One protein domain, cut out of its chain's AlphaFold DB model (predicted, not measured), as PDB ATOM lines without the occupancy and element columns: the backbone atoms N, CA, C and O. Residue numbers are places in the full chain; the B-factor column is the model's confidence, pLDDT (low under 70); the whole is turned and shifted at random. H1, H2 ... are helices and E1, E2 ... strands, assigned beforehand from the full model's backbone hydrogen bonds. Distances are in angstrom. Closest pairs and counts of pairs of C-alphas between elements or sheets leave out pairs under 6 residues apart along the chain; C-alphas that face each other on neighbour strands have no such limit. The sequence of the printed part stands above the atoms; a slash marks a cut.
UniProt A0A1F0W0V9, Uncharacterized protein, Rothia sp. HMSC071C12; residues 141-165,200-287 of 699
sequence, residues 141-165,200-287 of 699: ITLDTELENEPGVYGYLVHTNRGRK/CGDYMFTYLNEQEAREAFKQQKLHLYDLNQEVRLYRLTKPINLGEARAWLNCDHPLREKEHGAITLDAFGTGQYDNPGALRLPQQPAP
ATOM      1  N   ILE A 141     -20.993  21.886  74.324       61.50
ATOM      2  CA  ILE A 141     -20.227  20.678  74.031       61.50
ATOM      3  C   ILE A 141     -20.190  19.848  75.315       61.50
ATOM      4  O   ILE A 141     -19.572  20.234  76.306       61.50
ATOM      5  N   THR A 142     -20.883  18.716  75.285       69.56
ATOM      6  CA  THR A 142     -20.794  17.690  76.322       69.56
ATOM      7  C   THR A 142     -19.952  16.559  75.750       69.56
ATOM      8  O   THR A 142     -20.238  16.073  74.657       69.56
ATOM      9  N   LEU A 143     -18.889  16.170  76.450       78.06
ATOM     10  CA  LEU A 143     -18.119  14.974  76.108       78.06
ATOM     11  C   LEU A 143     -18.789  13.783  76.791       78.06
ATOM     12  O   LEU A 143     -18.392  13.414  77.886       78.06
ATOM     13  N   ASP A 144     -19.859  13.253  76.202       80.31
ATOM     14  CA  ASP A 144     -20.736  12.223  76.789       80.31
ATOM     15  C   ASP A 144     -20.563  10.822  76.189       80.31
ATOM     16  O   ASP A 144     -21.150   9.859  76.681       80.31
ATOM     17  N   THR A 145     -19.738  10.706  75.152       82.62
ATOM     18  CA  THR A 145     -19.503   9.464  74.418       82.62
ATOM     19  C   THR A 145     -18.084   8.965  74.682       82.62
ATOM     20  O   THR A 145     -17.128   9.737  74.599       82.62
ATOM     21  N   GLU A 146     -17.935   7.677  74.999       85.81
ATOM     22  CA  GLU A 146     -16.615   7.060  75.167       85.81
ATOM     23  C   GLU A 146     -15.849   7.006  73.840       85.81
ATOM     24  O   GLU A 146     -16.426   6.786  72.772       85.81
ATOM     25  N   LEU A 147     -14.530   7.179  73.906       85.31
ATOM     26  CA  LEU A 147     -13.653   7.048  72.752       85.31
ATOM     27  C   LEU A 147     -13.635   5.589  72.284       85.31
ATOM     28  O   LEU A 147     -13.307   4.687  73.052       85.31
ATOM     29  N   GLU A 148     -13.904   5.361  70.995       76.88
ATOM     30  CA  GLU A 148     -14.002   4.011  70.407       76.88
ATOM     31  C   GLU A 148     -12.766   3.128  70.668       76.88
ATOM     32  O   GLU A 148     -12.879   1.906  70.757       76.88
ATOM     33  N   ASN A 149     -11.589   3.744  70.817       78.38
ATOM     34  CA  ASN A 149     -10.309   3.055  70.994       78.38
ATOM     35  C   ASN A 149      -9.814   3.013  72.457       78.38
ATOM     36  O   ASN A 149      -8.804   2.361  72.726       78.38
ATOM     37  N   GLU A 150     -10.499   3.675  73.399       83.81
ATOM     38  CA  GLU A 150     -10.117   3.765  74.821       83.81
ATOM     39  C   GLU A 150     -11.360   3.698  75.740       83.81
ATOM     40  O   GLU A 150     -11.871   4.732  76.176       83.81
ATOM     41  N   PRO A 151     -11.857   2.486  76.068       79.56
ATOM     42  CA  PRO A 151     -13.039   2.311  76.915       79.56
ATOM     43  C   PRO A 151     -12.889   2.974  78.291       79.56
ATOM     44  O   PRO A 151     -11.861   2.820  78.958       79.56
ATOM     45  N   GLY A 152     -13.925   3.690  78.729       81.81
ATOM     46  CA  GLY A 152     -13.922   4.477  79.967       81.81
ATOM     47  C   GLY A 152     -13.218   5.840  79.880       81.81
ATOM     48  O   GLY A 152     -13.082   6.508  80.906       81.81
ATOM     49  N   VAL A 153     -12.776   6.270  78.692       88.19
ATOM     50  CA  VAL A 153     -12.253   7.622  78.438       88.19
ATOM     51  C   VAL A 153     -13.225   8.379  77.538       88.19
ATOM     52  O   VAL A 153     -13.589   7.905  76.470       88.19
ATOM     53  N   TYR A 154     -13.628   9.572  77.963       88.12
ATOM     54  CA  TYR A 154     -14.598  10.431  77.267       88.12
ATOM     55  C   TYR A 154     -13.918  11.568  76.485       88.12
ATOM     56  O   TYR A 154     -14.559  12.313  75.749       88.12
ATOM     57  N   GLY A 155     -12.600  11.715  76.643       89.81
ATOM     58  CA  GLY A 155     -11.789  12.719  75.962       89.81
ATOM     59  C   GLY A 155     -10.664  13.261  76.837       89.81
ATOM     60  O   GLY A 155     -10.440  12.827  77.972       89.81
ATOM     61  N   TYR A 156      -9.965  14.249  76.297       90.56
ATOM     62  CA  TYR A 156      -8.867  14.954  76.944       90.56
ATOM     63  C   TYR A 156      -9.164  16.455  76.973       90.56
ATOM     64  O   TYR A 156      -9.698  17.005  76.010       90.56
ATOM     65  N   LEU A 157      -8.810  17.130  78.067       91.25
ATOM     66  CA  LEU A 157      -9.043  18.564  78.257       91.25
ATOM     67  C   LEU A 157      -7.739  19.270  78.634       91.25
ATOM     68  O   LEU A 157      -7.117  18.937  79.639       91.25
ATOM     69  N   VAL A 158      -7.350  20.275  77.855       88.69
ATOM     70  CA  VAL A 158      -6.269  21.206  78.189       88.69
ATOM     71  C   VAL A 158      -6.897  22.498  78.703       88.69
ATOM     72  O   VAL A 158      -7.666  23.141  77.994       88.69
ATOM     73  N   HIS A 159      -6.569  22.886  79.932       91.25
ATOM     74  CA  HIS A 159      -7.054  24.113  80.570       91.25
ATOM     75  C   HIS A 159      -5.883  25.036  80.878       91.25
ATOM     76  O   HIS A 159      -4.918  24.610  81.514       91.25
ATOM     77  N   THR A 160      -5.984  26.293  80.456       87.94
ATOM     78  CA  THR A 160      -5.000  27.340  80.738       87.94
ATOM     79  C   THR A 160      -5.618  28.382  81.674       87.94
ATOM     80  O   THR A 160      -6.426  29.207  81.255       87.94
ATOM     81  N   ASN A 161      -5.218  28.385  82.944       85.94
ATOM     82  CA  ASN A 161      -5.632  29.382  83.929       85.94
ATOM     83  C   ASN A 161      -4.678  30.579  83.860       85.94
ATOM     84  O   ASN A 161      -3.509  30.486  84.241       85.94
ATOM     85  N   ARG A 162      -5.176  31.715  83.367       83.00
ATOM     86  CA  ARG A 162      -4.407  32.964  83.254       83.00
ATOM     87  C   ARG A 162      -4.657  33.950  84.405       83.00
ATOM     88  O   ARG A 162      -4.209  35.094  84.308       83.00
ATOM     89  N   GLY A 163      -5.351  33.508  85.456       75.06
ATOM     90  CA  GLY A 163      -5.791  34.332  86.581       75.06
ATOM     91  C   GLY A 163      -6.941  35.276  86.226       75.06
ATOM     92  O   GLY A 163      -7.201  35.542  85.050       75.06
ATOM     93  N   ARG A 164      -7.615  35.802  87.254       73.56
ATOM     94  CA  ARG A 164      -8.647  36.823  87.073       73.56
ATOM     95  C   ARG A 164      -7.996  38.192  86.892       73.56
ATOM     96  O   ARG A 164      -7.286  38.653  87.785       73.56
ATOM     97  N   LYS A 165      -8.190  38.835  85.741       70.31
ATOM     98  CA  LYS A 165      -7.652  40.181  85.480       70.31
ATOM     99  C   LYS A 165      -8.485  40.950  84.465       70.31
ATOM    100  O   LYS A 165      -9.026  40.372  83.527       70.31
ATOM    101  N   CYS A 200     -10.914  32.644  85.323       81.31
ATOM    102  CA  CYS A 200      -9.947  31.542  85.439       81.31
ATOM    103  C   CYS A 200     -10.254  30.341  84.518       81.31
ATOM    104  O   CYS A 200      -9.337  29.621  84.110       81.31
ATOM    105  N   GLY A 201     -11.524  30.123  84.177       79.12
ATOM    106  CA  GLY A 201     -12.005  29.064  83.293       79.12
ATOM    107  C   GLY A 201     -12.044  29.441  81.810       79.12
ATOM    108  O   GLY A 201     -12.508  28.635  81.006       79.12
ATOM    109  N   ASP A 202     -11.570  30.627  81.411       72.62
ATOM    110  CA  ASP A 202     -11.779  31.151  80.054       72.62
ATOM    111  C   ASP A 202     -11.182  30.291  78.929       72.62
ATOM    112  O   ASP A 202     -11.790  30.159  77.860       72.62
ATOM    113  N   TYR A 203     -10.033  29.654  79.168       81.81
ATOM    114  CA  TYR A 203      -9.271  28.937  78.144       81.81
ATOM    115  C   TYR A 203      -9.297  27.425  78.368       81.81
ATOM    116  O   TYR A 203      -8.446  26.863  79.058       81.81
ATOM    117  N   MET A 204     -10.268  26.764  77.743       83.44
ATOM    118  CA  MET A 204     -10.437  25.311  77.745       83.44
ATOM    119  C   MET A 204     -10.421  24.766  76.315       83.44
ATOM    120  O   MET A 204     -11.098  25.303  75.440       83.44
ATOM    121  N   PHE A 205      -9.675  23.687  76.086       83.31
ATOM    122  CA  PHE A 205      -9.505  23.060  74.776       83.31
ATOM    123  C   PHE A 205      -9.691  21.544  74.887       83.31
ATOM    124  O   PHE A 205      -8.985  20.885  75.650       83.31
ATOM    125  N   THR A 206     -10.638  20.985  74.137       84.75
ATOM    126  CA  THR A 206     -10.975  19.553  74.160       84.75
ATOM    127  C   THR A 206     -10.343  18.792  73.001       84.75
ATOM    128  O   THR A 206     -10.310  19.298  71.881       84.75
ATOM    129  N   TYR A 207      -9.929  17.550  73.248       85.19
ATOM    130  CA  TYR A 207      -9.303  16.658  72.270       85.19
ATOM    131  C   TYR A 207      -9.841  15.231  72.410       85.19
ATOM    132  O   TYR A 207     -10.155  14.781  73.512       85.19
ATOM    133  N   LEU A 208      -9.912  14.504  71.293       86.94
ATOM    134  CA  LEU A 208     -10.390  13.113  71.247       86.94
ATOM    135  C   LEU A 208      -9.251  12.082  71.237       86.94
ATOM    136  O   LEU A 208      -9.503  10.885  71.151       86.94
ATOM    137  N   ASN A 209      -7.994  12.524  71.316       86.25
ATOM    138  CA  ASN A 209      -6.838  11.647  71.470       86.25
ATOM    139  C   ASN A 209      -5.761  12.295  72.352       86.25
ATOM    140  O   ASN A 209      -5.631  13.521  72.410       86.25
ATOM    141  N   GLU A 210      -4.980  11.461  73.041       88.75
ATOM    142  CA  GLU A 210      -3.968  11.925  73.994       88.75
ATOM    143  C   GLU A 210      -2.808  12.658  73.304       88.75
ATOM    144  O   GLU A 210      -2.247  13.601  73.863       88.75
ATOM    145  N   GLN A 211      -2.432  12.234  72.094       90.06
ATOM    146  CA  GLN A 211      -1.272  12.782  71.393       90.06
ATOM    147  C   GLN A 211      -1.471  14.265  71.051       90.06
ATOM    148  O   GLN A 211      -0.630  15.089  71.413       90.06
ATOM    149  N   GLU A 212      -2.602  14.616  70.438       88.06
ATOM    150  CA  GLU A 212      -2.980  16.001  70.146       88.06
ATOM    151  C   GLU A 212      -3.139  16.819  71.428       88.06
ATOM    152  O   GLU A 212      -2.654  17.947  71.502       88.06
ATOM    153  N   ALA A 213      -3.737  16.237  72.475       88.00
ATOM    154  CA  ALA A 213      -3.886  16.909  73.762       88.00
ATOM    155  C   ALA A 213      -2.525  17.242  74.399       88.00
ATOM    156  O   ALA A 213      -2.331  18.326  74.955       88.00
ATOM    157  N   ARG A 214      -1.542  16.339  74.288       92.94
ATOM    158  CA  ARG A 214      -0.168  16.566  74.760       92.94
ATOM    159  C   ARG A 214       0.579  17.590  73.915       92.94
ATOM    160  O   ARG A 214       1.362  18.365  74.468       92.94
ATOM    161  N   GLU A 215       0.376  17.605  72.604       89.19
ATOM    162  CA  GLU A 215       0.942  18.632  71.724       89.19
ATOM    163  C   GLU A 215       0.365  20.013  72.051       89.19
ATOM    164  O   GLU A 215       1.125  20.965  72.243       89.19
ATOM    165  N   ALA A 216      -0.950  20.106  72.240       83.50
ATOM    166  CA  ALA A 216      -1.630  21.321  72.663       83.50
ATOM    167  C   ALA A 216      -1.172  21.801  74.045       83.50
ATOM    168  O   ALA A 216      -0.864  22.979  74.214       83.50
ATOM    169  N   PHE A 217      -1.041  20.896  75.019       90.62
ATOM    170  CA  PHE A 217      -0.486  21.211  76.338       90.62
ATOM    171  C   PHE A 217       0.920  21.816  76.231       90.62
ATOM    172  O   PHE A 217       1.199  22.848  76.842       90.62
ATOM    173  N   LYS A 218       1.804  21.225  75.413       89.44
ATOM    174  CA  LYS A 218       3.156  21.760  75.178       89.44
ATOM    175  C   LYS A 218       3.120  23.146  74.537       89.44
ATOM    176  O   LYS A 218       3.896  24.006  74.945       89.44
ATOM    177  N   GLN A 219       2.234  23.376  73.569       87.50
ATOM    178  CA  GLN A 219       2.070  24.691  72.948       87.50
ATOM    179  C   GLN A 219       1.570  25.732  73.956       87.50
ATOM    180  O   GLN A 219       2.185  26.783  74.098       87.50
ATOM    181  N   GLN A 220       0.517  25.430  74.717       85.81
ATOM    182  CA  GLN A 220      -0.025  26.347  75.725       85.81
ATOM    183  C   GLN A 220       0.990  26.656  76.829       85.81
ATOM    184  O   GLN A 220       1.123  27.807  77.239       85.81
ATOM    185  N   LYS A 221       1.780  25.658  77.245       85.69
ATOM    186  CA  LYS A 221       2.892  25.829  78.188       85.69
ATOM    187  C   LYS A 221       3.930  26.852  77.709       85.69
ATOM    188  O   LYS A 221       4.432  27.618  78.524       85.69
ATOM    189  N   LEU A 222       4.252  26.878  76.413       84.25
ATOM    190  CA  LEU A 222       5.180  27.857  75.823       84.25
ATOM    191  C   LEU A 222       4.596  29.279  75.757       84.25
ATOM    192  O   LEU A 222       5.341  30.233  75.550       84.25
ATOM    193  N   HIS A 223       3.280  29.419  75.932       79.50
ATOM    194  CA  HIS A 223       2.537  30.675  75.835       79.50
ATOM    195  C   HIS A 223       2.016  31.180  77.192       79.50
ATOM    196  O   HIS A 223       1.078  31.983  77.234       79.50
ATOM    197  N   LEU A 224       2.613  30.720  78.296       81.69
ATOM    198  CA  LEU A 224       2.454  31.344  79.609       81.69
ATOM    199  C   LEU A 224       3.466  32.489  79.726       81.69
ATOM    200  O   LEU A 224       4.673  32.250  79.743       81.69
ATOM    201  N   TYR A 225       2.975  33.727  79.764       76.88
ATOM    202  CA  TYR A 225       3.810  34.932  79.669       76.88
ATOM    203  C   TYR A 225       3.893  35.733  80.973       76.88
ATOM    204  O   TYR A 225       4.829  36.515  81.129       76.88
ATOM    205  N   ASP A 226       2.965  35.520  81.911       74.38
ATOM    206  CA  ASP A 226       2.920  36.246  83.187       74.38
ATOM    207  C   ASP A 226       3.134  35.310  84.387       74.38
ATOM    208  O   ASP A 226       2.924  34.096  84.308       74.38
ATOM    209  N   LEU A 227       3.503  35.894  85.534       72.06
ATOM    210  CA  LEU A 227       3.425  35.226  86.840       72.06
ATOM    211  C   LEU A 227       1.964  34.871  87.168       72.06
ATOM    212  O   LEU A 227       1.044  35.531  86.686       72.06
ATOM    213  N   ASN A 228       1.746  33.863  88.015       75.06
ATOM    214  CA  ASN A 228       0.413  33.356  88.369       75.06
ATOM    215  C   ASN A 228      -0.404  32.827  87.176       75.06
ATOM    216  O   ASN A 228      -1.616  33.019  87.118       75.06
ATOM    217  N   GLN A 229       0.233  32.128  86.239       85.19
ATOM    218  CA  GLN A 229      -0.462  31.388  85.183       85.19
ATOM    219  C   GLN A 229      -0.148  29.898  85.295       85.19
ATOM    220  O   GLN A 229       0.951  29.516  85.698       85.19
ATOM    221  N   GLU A 230      -1.094  29.040  84.933       88.94
ATOM    222  CA  GLU A 230      -0.870  27.597  84.864       88.94
ATOM    223  C   GLU A 230      -1.617  26.945  83.704       88.94
ATOM    224  O   GLU A 230      -2.609  27.464  83.199       88.94
ATOM    225  N   VAL A 231      -1.124  25.788  83.278       90.50
ATOM    226  CA  VAL A 231      -1.764  24.918  82.295       90.50
ATOM    227  C   VAL A 231      -1.851  23.502  82.854       90.50
ATOM    228  O   VAL A 231      -0.902  23.005  83.466       90.50
ATOM    229  N   ARG A 232      -2.989  22.843  82.646       92.69
ATOM    230  CA  ARG A 232      -3.264  21.471  83.088       92.69
ATOM    231  C   ARG A 232      -3.805  20.644  81.932       92.69
ATOM    232  O   ARG A 232      -4.640  21.119  81.166       92.69
ATOM    233  N   LEU A 233      -3.336  19.406  81.826       93.75
ATOM    234  CA  LEU A 233      -3.869  18.385  80.931       93.75
ATOM    235  C   LEU A 233      -4.651  17.369  81.760       93.75
ATOM    236  O   LEU A 233      -4.094  16.738  82.660       93.75
ATOM    237  N   TYR A 234      -5.922  17.179  81.430       93.38
ATOM    238  CA  TYR A 234      -6.809  16.219  82.069       93.38
ATOM    239  C   TYR A 234      -7.202  15.098  81.104       93.38
ATOM    240  O   TYR A 234      -7.478  15.347  79.930       93.38
ATOM    241  N   ARG A 235      -7.292  13.874  81.626       92.81
ATOM    242  CA  ARG A 235      -8.000  12.742  81.019       92.81
ATOM    243  C   ARG A 235      -9.373  12.620  81.665       92.81
ATOM    244  O   ARG A 235      -9.460  12.561  82.891       92.81
ATOM    245  N   LEU A 236     -10.424  12.567  80.859       92.50
ATOM    246  CA  LEU A 236     -11.807  12.544  81.327       92.50
ATOM    247  C   LEU A 236     -12.329  11.106  81.364       92.50
ATOM    248  O   LEU A 236     -12.303  10.406  80.358       92.50
ATOM    249  N   THR A 237     -12.792  10.669  82.530       90.00
ATOM    250  CA  THR A 237     -13.261   9.298  82.823       90.00
ATOM    251  C   THR A 237     -14.767   9.210  83.065       90.00
ATOM    252  O   THR A 237     -15.303   8.139  83.336       90.00
ATOM    253  N   LYS A 238     -15.459  10.349  82.981       88.62
ATOM    254  CA  LYS A 238     -16.915  10.472  83.030       88.62
ATOM    255  C   LYS A 238     -17.361  11.534  82.026       88.62
ATOM    256  O   LYS A 238     -16.544  12.397  81.684       88.62
ATOM    257  N   PRO A 239     -18.643  11.519  81.628       86.50
ATOM    258  CA  PRO A 239     -19.238  12.621  80.901       86.50
ATOM    259  C   PRO A 239     -19.027  13.956  81.614       86.50
ATOM    260  O   PRO A 239     -19.204  14.033  82.831       86.50
ATOM    261  N   ILE A 240     -18.673  15.001  80.865       84.00
ATOM    262  CA  ILE A 240     -18.550  16.356  81.411       84.00
ATOM    263  C   ILE A 240     -19.160  17.386  80.464       84.00
ATOM    264  O   ILE A 240     -18.915  17.374  79.253       84.00
ATOM    265  N   ASN A 241     -19.955  18.288  81.034       83.25
ATOM    266  CA  ASN A 241     -20.425  19.487  80.363       83.25
ATOM    267  C   ASN A 241     -19.377  20.595  80.538       83.25
ATOM    268  O   ASN A 241     -18.962  20.892  81.662       83.25
ATOM    269  N   LEU A 242     -18.929  21.213  79.442       78.75
ATOM    270  CA  LEU A 242     -17.895  22.249  79.534       78.75
ATOM    271  C   LEU A 242     -18.368  23.498  80.292       78.75
ATOM    272  O   LEU A 242     -17.538  24.191  80.867       78.75
ATOM    273  N   GLY A 243     -19.672  23.771  80.359       72.19
ATOM    274  CA  GLY A 243     -20.215  24.926  81.076       72.19
ATOM    275  C   GLY A 243     -20.108  24.736  82.585       72.19
ATOM    276  O   GLY A 243     -19.659  25.632  83.297       72.19
ATOM    277  N   GLU A 244     -20.418  23.528  83.060       77.06
ATOM    278  CA  GLU A 244     -20.228  23.128  84.459       77.06
ATOM    279  C   GLU A 244     -18.742  23.123  84.837       77.06
ATOM    280  O   GLU A 244     -18.358  23.660  85.878       77.06
ATOM    281  N   ALA A 245     -17.884  22.593  83.954       82.31
ATOM    282  CA  ALA A 245     -16.437  22.633  84.142       82.31
ATOM    283  C   ALA A 245     -15.917  24.078  84.236       82.31
ATOM    284  O   ALA A 245     -15.102  24.379  85.106       82.31
ATOM    285  N   ARG A 246     -16.406  24.989  83.383       81.81
ATOM    286  CA  ARG A 246     -16.021  26.406  83.406       81.81
ATOM    287  C   ARG A 246     -16.450  27.096  84.691       81.81
ATOM    288  O   ARG A 246     -15.634  27.794  85.282       81.81
ATOM    289  N   ALA A 247     -17.698  26.905  85.122       76.19
ATOM    290  CA  ALA A 247     -18.217  27.505  86.350       76.19
ATOM    291  C   ALA A 247     -17.355  27.111  87.559       76.19
ATOM    292  O   ALA A 247     -16.957  27.969  88.342       76.19
ATOM    293  N   TRP A 248     -16.970  25.834  87.640       81.75
ATOM    294  CA  TRP A 248     -16.053  25.347  88.667       81.75
ATOM    295  C   TRP A 248     -14.649  25.954  88.559       81.75
ATOM    296  O   TRP A 248     -14.079  26.411  89.551       81.75
ATOM    297  N   LEU A 249     -14.080  25.984  87.353       84.06
ATOM    298  CA  LEU A 249     -12.753  26.554  87.111       84.06
ATOM    299  C   LEU A 249     -12.714  28.070  87.371       84.06
ATOM    300  O   LEU A 249     -11.667  28.580  87.762       84.06
ATOM    301  N   ASN A 250     -13.832  28.787  87.203       78.75
ATOM    302  CA  ASN A 250     -13.972  30.211  87.535       78.75
ATOM    303  C   ASN A 250     -13.915  30.472  89.048       78.75
ATOM    304  O   ASN A 250     -13.444  31.531  89.451       78.75
ATOM    305  N   CYS A 251     -14.267  29.489  89.885       74.25
ATOM    306  CA  CYS A 251     -13.992  29.509  91.328       74.25
ATOM    307  C   CYS A 251     -12.508  29.262  91.666       74.25
ATOM    308  O   CYS A 251     -12.153  29.107  92.832       74.25
ATOM    309  N   ASP A 252     -11.638  29.203  90.651       74.75
ATOM    310  CA  ASP A 252     -10.198  29.008  90.778       74.75
ATOM    311  C   ASP A 252      -9.803  27.676  91.439       74.75
ATOM    312  O   ASP A 252      -8.869  27.563  92.243       74.75
ATOM    313  N   HIS A 253     -10.543  26.625  91.089       78.56
ATOM    314  CA  HIS A 253     -10.295  25.261  91.534       78.56
ATOM    315  C   HIS A 253      -9.960  24.352  90.349       78.56
ATOM    316  O   HIS A 253     -10.643  24.407  89.329       78.56
ATOM    317  N   PRO A 254      -8.947  23.467  90.455       82.19
ATOM    318  CA  PRO A 254      -8.705  22.473  89.418       82.19
ATOM    319  C   PRO A 254      -9.858  21.466  89.367       82.19
ATOM    320  O   PRO A 254     -10.495  21.173  90.387       82.19
ATOM    321  N   LEU A 255     -10.092  20.893  88.185       84.19
ATOM    322  CA  LEU A 255     -11.030  19.784  88.046       84.19
ATOM    323  C   LEU A 255     -10.516  18.572  88.830       84.19
ATOM    324  O   LEU A 255      -9.312  18.322  88.916       84.19
ATOM    325  N   ARG A 256     -11.450  17.819  89.409       82.44
ATOM    326  CA  ARG A 256     -11.164  16.694  90.309       82.44
ATOM    327  C   ARG A 256     -11.717  15.393  89.752       82.44
ATOM    328  O   ARG A 256     -12.829  15.371  89.235       82.44
ATOM    329  N   GLU A 257     -11.007  14.291  89.970       80.06
ATOM    330  CA  GLU A 257     -11.427  12.960  89.512       80.06
ATOM    331  C   GLU A 257     -12.784  12.539  90.103       80.06
ATOM    332  O   GLU A 257     -13.667  12.084  89.381       80.06
ATOM    333  N   LYS A 258     -12.992  12.749  91.410       76.62
ATOM    334  CA  LYS A 258     -14.223  12.326  92.100       76.62
ATOM    335  C   LYS A 258     -15.471  13.072  91.611       76.62
ATOM    336  O   LYS A 258     -16.507  12.443  91.401       76.62
ATOM    337  N   GLU A 259     -15.356  14.389  91.468       77.75
ATOM    338  CA  GLU A 259     -16.468  15.299  91.156       77.75
ATOM    339  C   GLU A 259     -16.709  15.411  89.644       77.75
ATOM    340  O   GLU A 259     -17.850  15.364  89.208       77.75
ATOM    341  N   HIS A 260     -15.639  15.471  88.845       84.69
ATOM    342  CA  HIS A 260     -15.693  15.814  87.418       84.69
ATOM    343  C   HIS A 260     -15.205  14.681  86.498       84.69
ATOM    344  O   HIS A 260     -15.164  14.845  85.284       84.69
ATOM    345  N   GLY A 261     -14.737  13.550  87.046       86.00
ATOM    346  CA  GLY A 261     -14.103  12.488  86.257       86.00
ATOM    347  C   GLY A 261     -12.758  12.886  85.636       86.00
ATOM    348  O   GLY A 261     -12.253  12.165  84.782       86.00
ATOM    349  N   ALA A 262     -12.163  14.014  86.032       89.19
ATOM    350  CA  ALA A 262     -10.949  14.552  85.423       89.19
ATOM    351  C   ALA A 262      -9.682  14.133  86.189       89.19
ATOM    352  O   ALA A 262      -9.455  14.565  87.318       89.19
ATOM    353  N   ILE A 263      -8.833  13.320  85.560       88.25
ATOM    354  CA  ILE A 263      -7.520  12.916  86.081       88.25
ATOM    355  C   ILE A 263      -6.455  13.823  85.469       88.25
ATOM    356  O   ILE A 263      -6.291  13.834  84.251       88.25
ATOM    357  N   THR A 264      -5.704  14.566  86.281       89.56
ATOM    358  CA  THR A 264      -4.587  15.384  85.781       89.56
ATOM    359  C   THR A 264      -3.429  14.486  85.334       89.56
ATOM    360  O   THR A 264      -2.830  13.792  86.150       89.56
ATOM    361  N   LEU A 265      -3.107  14.513  84.041       90.06
ATOM    362  CA  LEU A 265      -1.977  13.784  83.461       90.06
ATOM    363  C   LEU A 265      -0.669  14.576  83.528       90.06
ATOM    364  O   LEU A 265       0.397  13.981  83.667       90.06
ATOM    365  N   ASP A 266      -0.744  15.899  83.376       89.81
ATOM    366  CA  ASP A 266       0.404  16.806  83.427       89.81
ATOM    367  C   ASP A 266      -0.066  18.215  83.825       89.81
ATOM    368  O   ASP A 266      -1.210  18.598  83.558       89.81
ATOM    369  N   ALA A 267       0.797  18.984  84.483       89.06
ATOM    370  CA  ALA A 267       0.504  20.342  84.923       89.06
ATOM    371  C   ALA A 267       1.785  21.175  85.022       89.06
ATOM    372  O   ALA A 267       2.834  20.695  85.451       89.06
ATOM    373  N   PHE A 268       1.700  22.449  84.651       87.50
ATOM    374  CA  PHE A 268       2.821  23.380  84.732       87.50
ATOM    375  C   PHE A 268       2.336  24.784  85.084       87.50
ATOM    376  O   PHE A 268       1.349  25.246  84.518       87.50
ATOM    377  N   GLY A 269       3.045  25.473  85.980       84.00
ATOM    378  CA  GLY A 269       2.735  26.843  86.379       84.00
ATOM    379  C   GLY A 269       3.953  27.755  86.314       84.00
ATOM    380  O   GLY A 269       5.093  27.301  86.398       84.00
ATOM    381  N   THR A 270       3.717  29.054  86.152       79.25
ATOM    382  CA  THR A 270       4.765  30.084  86.191       79.25
ATOM    383  C   THR A 270       5.120  30.508  87.619       79.25
ATOM    384  O   THR A 270       6.166  31.121  87.826       79.25
ATOM    385  N   GLY A 271       4.331  30.100  88.620       67.31
ATOM    386  CA  GLY A 271       4.564  30.385  90.036       67.31
ATOM    387  C   GLY A 271       4.287  31.837  90.442       67.31
ATOM    388  O   GLY A 271       3.754  32.635  89.668       67.31
ATOM    389  N   GLN A 272       4.649  32.170  91.684       65.06
ATOM    390  CA  GLN A 272       4.614  33.529  92.253       65.06
ATOM    391  C   GLN A 272       6.026  34.117  92.355       65.06
ATOM    392  O   GLN A 272       7.002  33.394  92.161       65.06
ATOM    393  N   TYR A 273       6.130  35.414  92.682       52.44
ATOM    394  CA  TYR A 273       7.404  36.144  92.820       52.44
ATOM    395  C   TYR A 273       8.443  35.400  93.686       52.44
ATOM    396  O   TYR A 273       9.632  35.459  93.387       52.44
ATOM    397  N   ASP A 274       7.986  34.631  94.681       50.34
ATOM    398  CA  ASP A 274       8.843  33.897  95.622       50.34
ATOM    399  C   ASP A 274       9.024  32.402  95.296       50.34
ATOM    400  O   ASP A 274       9.804  31.718  95.958       50.34
ATOM    401  N   ASN A 275       8.310  31.860  94.298       63.06
ATOM    402  CA  ASN A 275       8.387  30.435  93.948       63.06
ATOM    403  C   ASN A 275       8.126  30.176  92.445       63.06
ATOM    404  O   ASN A 275       7.104  29.580  92.078       63.06
ATOM    405  N   PRO A 276       9.008  30.664  91.551       59.19
ATOM    406  CA  PRO A 276       8.851  30.525  90.106       59.19
ATOM    407  C   PRO A 276       8.883  29.052  89.670       59.19
ATOM    408  O   PRO A 276       9.754  28.285  90.076       59.19
ATOM    409  N   GLY A 277       7.931  28.659  88.819       63.69
ATOM    410  CA  GLY A 277       7.784  27.285  88.313       63.69
ATOM    411  C   GLY A 277       6.820  26.383  89.100       63.69
ATOM    412  O   GLY A 277       6.545  25.264  88.663       63.69
ATOM    413  N   ALA A 278       6.289  26.847  90.237       74.50
ATOM    414  CA  ALA A 278       5.224  26.160  90.967       74.50
ATOM    415  C   ALA A 278       3.840  26.383  90.320       74.50
ATOM    416  O   ALA A 278       3.625  27.354  89.591       74.50
ATOM    417  N   LEU A 279       2.883  25.493  90.607       78.12
ATOM    418  CA  LEU A 279       1.469  25.707  90.261       78.12
ATOM    419  C   LEU A 279       0.903  26.927  90.999       78.12
ATOM    420  O   LEU A 279       1.416  27.329  92.047       78.12
ATOM    421  N   ARG A 280      -0.149  27.524  90.440       70.94
ATOM    422  CA  ARG A 280      -0.763  28.735  90.991       70.94
ATOM    423  C   ARG A 280      -1.478  28.417  92.310       70.94
ATOM    424  O   ARG A 280      -2.154  27.398  92.422       70.94
ATOM    425  N   LEU A 281      -1.360  29.304  93.302       63.88
ATOM    426  CA  LEU A 281      -2.214  29.267  94.495       63.88
ATOM    427  C   LEU A 281      -3.600  29.847  94.149       63.88
ATOM    428  O   LEU A 281      -3.647  30.926  93.540       63.88
ATOM    429  N   PRO A 282      -4.706  29.174  94.523       61.00
ATOM    430  CA  PRO A 282      -6.050  29.717  94.351       61.00
ATOM    431  C   PRO A 282      -6.178  31.088  95.024       61.00
ATOM    432  O   PRO A 282      -5.805  31.243  96.189       61.00
ATOM    433  N   GLN A 283      -6.677  32.087  94.302       55.62
ATOM    434  CA  GLN A 283      -7.060  33.377  94.864       55.62
ATOM    435  C   GLN A 283      -8.522  33.253  95.281       55.62
ATOM    436  O   GLN A 283      -9.365  32.949  94.441       55.62
ATOM    437  N   GLN A 284      -8.825  33.431  96.571       47.91
ATOM    438  CA  GLN A 284     -10.223  33.503  96.999       47.91
ATOM    439  C   GLN A 284     -10.930  34.596  96.182       47.91
ATOM    440  O   GLN A 284     -10.334  35.662  95.983       47.91
ATOM    441  N   PRO A 285     -12.152  34.348  95.678       45.59
ATOM    442  CA  PRO A 285     -12.925  35.402  95.043       45.59
ATOM    443  C   PRO A 285     -13.069  36.560  96.035       45.59
ATOM    444  O   PRO A 285     -13.255  36.341  97.232       45.59
ATOM    445  N   ALA A 286     -12.909  37.792  95.550       46.72
ATOM    446  CA  ALA A 286     -13.218  38.954  96.369       46.72
ATOM    447  C   ALA A 286     -14.713  38.888  96.732       46.72
ATOM    448  O   ALA A 286     -15.502  38.664  95.809       46.72
ATOM    449  N   PRO A 287     -15.085  39.051  98.018       47.72
ATOM    450  CA  PRO A 287     -16.485  39.082  98.423       47.72
ATOM    451  C   PRO A 287     -17.214  40.170  97.639       47.72
ATOM    452  O   PRO A 287     -16.632  41.232  97.368       47.72
TER     453      PRO A 287
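This is residues 141 to 165 and 200 to 287 of the 699 residues of an uncharacterized protein of Rothia sp. HMSC071C12 (UniProt A0A1F0W0V9). Picture a twisted sheet of four strands as the core, with the long helix H1 along one face and the shorter H2 over part of the opposite face, above E1. The tiny helix H3 only grazes the sheet, and two long stretches with no named element, residues 141 to 154 and 270 to 287, come before and after the named parts. The 113 printed residues hold three named helices and four named strands in the order E1 E2 H1 E3 H2 H3 E4; the sheet runs E2 E1 E3 E4, antiparallel throughout. The class is mixed, helices and strands, with under half of the residues in named elements. The whole is compact, with a radius of gyration of the C-alphas of 13.9 A and spans of 45, 32 and 20 A.

Start at E1, residues 155 to 161, an inner strand. Beside it look for the edge strand E2, residues 203 to 207, antiparallel at 163 degrees, with N 158 and O 205 at 2.8 A. Next comes H1, residues 210 to 222, which is on the sheet at a height of 8.1 A, over E1 and E3, residues 230 to 236. It runs along the strands, at 3 degrees to E3 on the local plane; its closest C-alphas to E1 are those of Phe 217 and Val 158, 6.1 A apart. E2, H1 and E3 form a split strand-helix-strand unit, two strands running the same way with E1 between them, and its crossover is right-handed. E1 and E3 are antiparallel at 162 degrees, with N 159 and O 232 at 2.9 A. H2, residues 242 to 250, is on the opposite face from H1, at a height of 9.1 A over E1; it runs along the strands, but only just, at 28 degrees to E1 on the local plane. H3, residues 257 to 260, is close to H2 but not clearly touching, the C-alphas of His 260 and Ala 245 being 7.6 A apart. The edge strand E4, residues 262 to 269, bends by 73 degrees at residue 265 and is antiparallel to E3 at 165 degrees, with N 233 and O 266 at 2.9 A. In H1 and H2 every O i to N i+4 pair is within hydrogen-bond range; H3 is too short for one.

Find C-alpha 155 at (-11.789, 12.719, 75.962); from there E1 runs 19.5 A. E2 covers 13.6 A, H1 18.5 A, E3 18.9 A, H2 11.9 A and H3 5.5 A. E4 runs 18.4 A to C-alpha 269 at (2.735, 26.843, 86.379).

The C-alphas farthest apart, those of Asn 149 and Pro 287, are 45.7 A apart. Residues 166 to 199 are not printed; C-alphas 165 and 200 are 8.9 A apart across the cut. Of the links printed whole, none is long. Mean pLDDT of the printed part is 79.9; residues 141 to 142, 271 to 277 and 281 to 287 are under 70.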